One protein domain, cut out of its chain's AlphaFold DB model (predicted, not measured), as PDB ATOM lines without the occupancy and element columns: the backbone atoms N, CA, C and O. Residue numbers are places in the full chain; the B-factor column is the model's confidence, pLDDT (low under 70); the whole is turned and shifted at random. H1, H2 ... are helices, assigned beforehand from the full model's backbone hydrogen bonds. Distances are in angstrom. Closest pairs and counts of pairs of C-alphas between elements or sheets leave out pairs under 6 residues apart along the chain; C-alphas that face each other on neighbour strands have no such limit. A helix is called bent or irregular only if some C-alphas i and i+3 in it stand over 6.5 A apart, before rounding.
ATOM      1  N   THR A 105     123.817 104.610 161.118       97.25
ATOM      2  CA  THR A 105     122.826 104.373 162.181       97.25
ATOM      3  C   THR A 105     121.403 104.250 161.620       97.25
ATOM      4  O   THR A 105     121.120 104.743 160.527       97.25
ATOM      5  N   THR A 106     120.466 103.680 162.390       97.25
ATOM      6  CA  THR A 106     119.023 103.714 162.065       97.25
ATOM      7  C   THR A 106     118.539 105.145 161.810       97.25
ATOM      8  O   THR A 106     117.759 105.383 160.890       97.25
ATOM      9  N   ALA A 107     119.026 106.121 162.586       97.31
ATOM     10  CA  ALA A 107     118.678 107.529 162.400       97.31
ATOM     11  C   ALA A 107     119.172 108.059 161.044       97.31
ATOM     12  O   ALA A 107     118.388 108.662 160.314       97.31
ATOM     13  N   THR A 108     120.423 107.758 160.681       96.06
ATOM     14  CA  THR A 108     121.018 108.113 159.383       96.06
ATOM     15  C   THR A 108     120.231 107.498 158.222       96.06
ATOM     16  O   THR A 108     119.904 108.184 157.256       96.06
ATOM     17  N   LEU A 109     119.880 106.211 158.321       96.06
ATOM     18  CA  LEU A 109     119.089 105.506 157.306       96.06
ATOM     19  C   LEU A 109     117.698 106.122 157.152       96.06
ATOM     20  O   LEU A 109     117.271 106.427 156.039       96.06
ATOM     21  N   LYS A 110     117.010 106.375 158.268       95.75
ATOM     22  CA  LYS A 110     115.693 107.017 158.273       95.75
ATOM     23  C   LYS A 110     115.733 108.405 157.638       95.75
ATOM     24  O   LYS A 110     114.844 108.737 156.854       95.75
ATOM     25  N   GLU A 111     116.748 109.203 157.964       94.94
ATOM     26  CA  GLU A 111     116.948 110.529 157.381       94.94
ATOM     27  C   GLU A 111     117.161 110.452 155.866       94.94
ATOM     28  O   GLU A 111     116.507 111.187 155.121       94.94
ATOM     29  N   ALA A 112     118.001 109.526 155.394       93.31
ATOM     30  CA  ALA A 112     118.235 109.311 153.969       93.31
ATOM     31  C   ALA A 112     116.950 108.893 153.234       93.31
ATOM     32  O   ALA A 112     116.602 109.481 152.208       93.31
ATOM     33  N   MET A 113     116.203 107.935 153.787       93.56
ATOM     34  CA  MET A 113     114.942 107.457 153.215       93.56
ATOM     35  C   MET A 113     113.873 108.561 153.170       93.56
ATOM     36  O   MET A 113     113.229 108.756 152.140       93.56
ATOM     37  N   THR A 114     113.719 109.330 154.253       92.88
ATOM     38  CA  THR A 114     112.772 110.463 154.308       92.88
ATOM     39  C   THR A 114     113.165 111.554 153.310       92.88
ATOM     40  O   THR A 114     112.311 112.118 152.629       92.88
ATOM     41  N   SER A 115     114.463 111.843 153.186       94.00
ATOM     42  CA  SER A 115     114.972 112.829 152.230       94.00
ATOM     43  C   SER A 115     114.706 112.410 150.784       94.00
ATOM     44  O   SER A 115     114.257 113.234 149.991       94.00
ATOM     45  N   ALA A 116     114.909 111.134 150.448       92.81
ATOM     46  CA  ALA A 116     114.581 110.591 149.132       92.81
ATOM     47  C   ALA A 116     113.077 110.718 148.824       92.81
ATOM     48  O   ALA A 116     112.707 111.209 147.756       92.81
ATOM     49  N   GLN A 117     112.213 110.387 149.785       90.94
ATOM     50  CA  GLN A 117     110.765 110.520 149.625       90.94
ATOM     51  C   GLN A 117     110.329 111.981 149.431       90.94
ATOM     52  O   GLN A 117     109.492 112.267 148.576       90.94
ATOM     53  N   ASN A 118     110.950 112.927 150.143       93.00
ATOM     54  CA  ASN A 118     110.706 114.363 149.962       93.00
ATOM     55  C   ASN A 118     111.130 114.879 148.574       93.00
ATOM     56  O   ASN A 118     110.586 115.875 148.100       93.00
ATOM     57  N   LEU A 119     112.077 114.206 147.914       95.88
ATOM     58  CA  LEU A 119     112.469 114.473 146.525       95.88
ATOM     59  C   LEU A 119     111.545 113.793 145.499       95.88
ATOM     60  O   LEU A 119     111.782 113.909 144.299       95.88
ATOM     61  N   GLY A 120     110.497 113.097 145.951       94.12
ATOM     62  CA  GLY A 120     109.571 112.355 145.097       94.12
ATOM     63  C   GLY A 120     110.097 110.988 144.653       94.12
ATOM     64  O   GLY A 120     109.562 110.418 143.705       94.12
ATOM     65  N   LEU A 121     111.142 110.460 145.303       92.50
ATOM     66  CA  LEU A 121     111.608 109.095 145.076       92.50
ATOM     67  C   LEU A 121     110.788 108.144 145.947       92.50
ATOM     68  O   LEU A 121     110.974 108.065 147.162       92.50
ATOM     69  N   GLU A 122     109.848 107.448 145.323       89.25
ATOM     70  CA  GLU A 122     108.957 106.520 146.011       89.25
ATOM     71  C   GLU A 122     109.618 105.148 146.196       89.25
ATOM     72  O   GLU A 122     110.236 104.608 145.278       89.25
ATOM     73  N   MET A 123     109.462 104.569 147.389       88.44
ATOM     74  CA  MET A 123     109.876 103.201 147.698       88.44
ATOM     75  C   MET A 123     108.654 102.400 148.145       88.44
ATOM     76  O   MET A 123     108.031 102.715 149.163       88.44
ATOM     77  N   GLU A 124     108.310 101.344 147.407       90.06
ATOM     78  CA  GLU A 124     107.268 100.421 147.855       90.06
ATOM     79  C   GLU A 124     107.664  99.762 149.183       90.06
ATOM     80  O   GLU A 124     108.806  99.350 149.382       90.06
ATOM     81  N   GLY A 125     106.707  99.660 150.108       90.44
ATOM     82  CA  GLY A 125     106.962  99.100 151.436       90.44
ATOM     83  C   GLY A 125     107.699 100.043 152.393       90.44
ATOM     84  O   GLY A 125     108.154  99.575 153.433       90.44
ATOM     85  N   TYR A 126     107.787 101.347 152.091       92.50
ATOM     86  CA  TYR A 126     108.429 102.354 152.949       92.50
ATOM     87  C   TYR A 126     108.026 102.265 154.422       92.50
ATOM     88  O   TYR A 126     108.895 102.115 155.277       92.50
ATOM     89  N   ASP A 127     106.724 102.285 154.718       93.19
ATOM     90  CA  ASP A 127     106.236 102.242 156.101       93.19
ATOM     91  C   ASP A 127     106.629 100.935 156.803       93.19
ATOM     92  O   ASP A 127     107.022 100.947 157.967       93.19
ATOM     93  N   TYR A 128     106.593  99.814 156.072       94.38
ATOM     94  CA  TYR A 128     106.969  98.501 156.594       94.38
ATOM     95  C   TYR A 128     108.466  98.427 156.922       94.38
ATOM     96  O   TYR A 128     108.845  97.930 157.981       94.38
ATOM     97  N   VAL A 129     109.322  98.944 156.033       95.44
ATOM     98  CA  VAL A 129     110.768  99.042 156.276       95.44
ATOM     99  C   VAL A 129     111.036  99.950 157.470       95.44
ATOM    100  O   VAL A 129     111.834  99.598 158.331       95.44
ATOM    101  N   LEU A 130     110.356 101.096 157.551       94.69
ATOM    102  CA  LEU A 130     110.574 102.069 158.615       94.69
ATOM    103  C   LEU A 130     110.188 101.524 159.997       94.69
ATOM    104  O   LEU A 130     110.905 101.767 160.965       94.69
ATOM    105  N   GLU A 131     109.087 100.776 160.091       96.00
ATOM    106  CA  GLU A 131     108.649 100.110 161.326       96.00
ATOM    107  C   GLU A 131     109.648  99.039 161.801       96.00
ATOM    108  O   GLU A 131     109.740  98.762 162.994       96.00
ATOM    109  N   ARG A 132     110.414  98.451 160.876       96.62
ATOM    110  CA  ARG A 132     111.341  97.332 161.113       96.62
ATOM    111  C   ARG A 132     112.811  97.713 160.952       96.62
ATOM    112  O   ARG A 132     113.655  96.827 160.855       96.62
ATOM    113  N   LEU A 133     113.126  99.005 160.887       96.69
ATOM    114  CA  LEU A 133     114.444  99.458 160.445       96.69
ATOM    115  C   LEU A 133     115.575  98.981 161.367       96.69
ATOM    116  O   LEU A 133     116.645  98.651 160.867       96.69
ATOM    117  N   ASP A 134     115.323  98.887 162.675       97.62
ATOM    118  CA  ASP A 134     116.296  98.352 163.635       97.62
ATOM    119  C   ASP A 134     116.601  96.868 163.369       97.62
ATOM    120  O   ASP A 134     117.765  96.512 163.194       97.62
ATOM    121  N   ASP A 135     115.571  96.024 163.213       97.44
ATOM    122  CA  ASP A 135     115.736  94.600 162.873       97.44
ATOM    123  C   ASP A 135     116.432  94.417 161.514       97.44
ATOM    124  O   ASP A 135     117.271  93.532 161.334       97.44
ATOM    125  N   ILE A 136     116.070  95.246 160.528       97.50
ATOM    126  CA  ILE A 136     116.668  95.219 159.189       97.50
ATOM    127  C   ILE A 136     118.147  95.580 159.268       97.50
ATOM    128  O   ILE A 136     118.970  94.912 158.643       97.50
ATOM    129  N   LYS A 137     118.492  96.614 160.037       97.38
ATOM    130  CA  LYS A 137     119.875  97.038 160.226       97.38
ATOM    131  C   LYS A 137     120.693  95.944 160.901       97.38
ATOM    132  O   LYS A 137     121.739  95.569 160.377       97.38
ATOM    133  N   GLU A 138     120.200  95.391 162.003       97.62
ATOM    134  CA  GLU A 138     120.901  94.329 162.722       97.62
ATOM    135  C   GLU A 138     121.163  93.122 161.811       97.62
ATOM    136  O   GLU A 138     122.291  92.640 161.709       97.62
ATOM    137  N   ARG A 139     120.136  92.664 161.085       96.94
ATOM    138  CA  ARG A 139     120.225  91.441 160.278       96.94
ATOM    139  C   ARG A 139     120.973  91.624 158.965       96.94
ATOM    140  O   ARG A 139     121.767  90.764 158.615       96.94
ATOM    141  N   TYR A 140     120.700  92.686 158.212       97.69
ATOM    142  CA  TYR A 140     121.158  92.816 156.822       97.69
ATOM    143  C   TYR A 140     122.289  93.831 156.629       97.69
ATOM    144  O   TYR A 140     122.807  93.944 155.521       97.69
ATOM    145  N   ILE A 141     122.671  94.575 157.670       96.81
ATOM    146  CA  ILE A 141     123.739  95.584 157.595       96.81
ATOM    147  C   ILE A 141     124.867  95.241 158.573       96.81
ATOM    148  O   ILE A 141     126.035  95.227 158.184       96.81
ATOM    149  N   ASP A 142     124.527  94.936 159.827       96.44
ATOM    150  CA  ASP A 142     125.515  94.734 160.895       96.44
ATOM    151  C   ASP A 142     126.055  93.300 160.958       96.44
ATOM    152  O   ASP A 142     127.195  93.090 161.381       96.44
ATOM    153  N   ALA A 143     125.264  92.312 160.528       95.38
ATOM    154  CA  ALA A 143     125.631  90.899 160.562       95.38
ATOM    155  C   ALA A 143     126.648  90.529 159.463       95.38
ATOM    156  O   ALA A 143     126.325  89.849 158.488       95.38
ATOM    157  N   ILE A 144     127.898  90.957 159.652       95.00
ATOM    158  CA  ILE A 144     129.040  90.630 158.789       95.00
ATOM    159  C   ILE A 144     130.048  89.716 159.496       95.00
ATOM    160  O   ILE A 144     130.211  89.745 160.719       95.00
ATOM    161  N   CYS A 145     130.778  88.927 158.713       93.31
ATOM    162  CA  CYS A 145     131.971  88.230 159.179       93.31
ATOM    163  C   CYS A 145     133.056  89.257 159.519       93.31
ATOM    164  O   CYS A 145     133.409  90.079 158.678       93.31
ATOM    165  N   GLN A 146     133.582  89.219 160.742       89.25
ATOM    166  CA  GLN A 146     134.613  90.156 161.177       89.25
ATOM    167  C   GLN A 146     136.012  89.710 160.719       89.25
ATOM    168  O   GLN A 146     136.265  88.508 160.605       89.25
ATOM    169  N   PRO A 147     136.931  90.658 160.466       83.12
ATOM    170  CA  PRO A 147     138.304  90.352 160.076       83.12
ATOM    171  C   PRO A 147     139.221  89.950 161.253       83.12
ATOM    172  O   PRO A 147     140.393  89.661 161.029       83.12
TER     173      PRO A 147
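AT A GLANCE: This is residues 105 to 147 of the 157 residues of the protein "VanY domain-containing protein" of Pseudidiomarina aestuarii (UniProt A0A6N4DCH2). A loose, folded-back chain of three helices: H1 runs one way, the link after it turns round, and the short H2 comes back beside H1 with little contact before H3 turns off and packs on the first turns of H1. Beyond H3 the last residues stick out as a tail, residues 142 to 147, of which 142 belongs to H3. The printed part has 43 residues with three named helices, in the order H1, H2, H3, and no named strand; the class is all helix. The whole is loose, with a radius of gyration of the C-alphas of 11.9 A, and the C-alphas span 39 by 18 by 14 A, the tail at one end of the length and the link at Gly 120 at the other.

IN THESE COORDINATES: H1, residues 106 to 118, begins with C-alpha 106 at (119.023, 103.714, 162.065) and is 18.1 A long from first to last C-alpha. H2, residues 126 to 131, is 8.7 A long. H3, residues 133 to 142, is 12.0 A long and ends with C-alpha 142 at (125.515, 94.734, 160.895). H3 is neither bent nor irregular, but only just: C-alphas 139 and 142 are 6.3 A apart.

HOW THE PARTS SIT: H1 and H2 are close but not clearly touching, their closest C-alphas, those of Lys 110 and Leu 130, 7.1 A apart. They run opposite ways at a shallow tilt of 23 degrees. H2 and H3 are close but not clearly touching, with the C-alphas of Val 129 and Ile 136 closest at 7.6 A, and stand about perpendicular at 90 degrees. H3 touches H1, which meets it with residues 106 to 110 alone; the closest C-alphas are those of Thr 106 and Asp 134, 6.2 A apart. These two run opposite ways at a steep tilt of 68 degrees, only just short of about perpendicular. In H1 and H2 every O i to N i+4 pair is within hydrogen-bond range; in H3, 5 of 6 are.

THE WHOLE: The C-alphas farthest apart, those of Gly 120 and Pro 147, are 39.2 A apart. The printed part has no cut. The link from H1 to H2 is short and that from H2 to H3 tight. The mean pLDDT of the printed part is 94.3, and no printed residue is under 70.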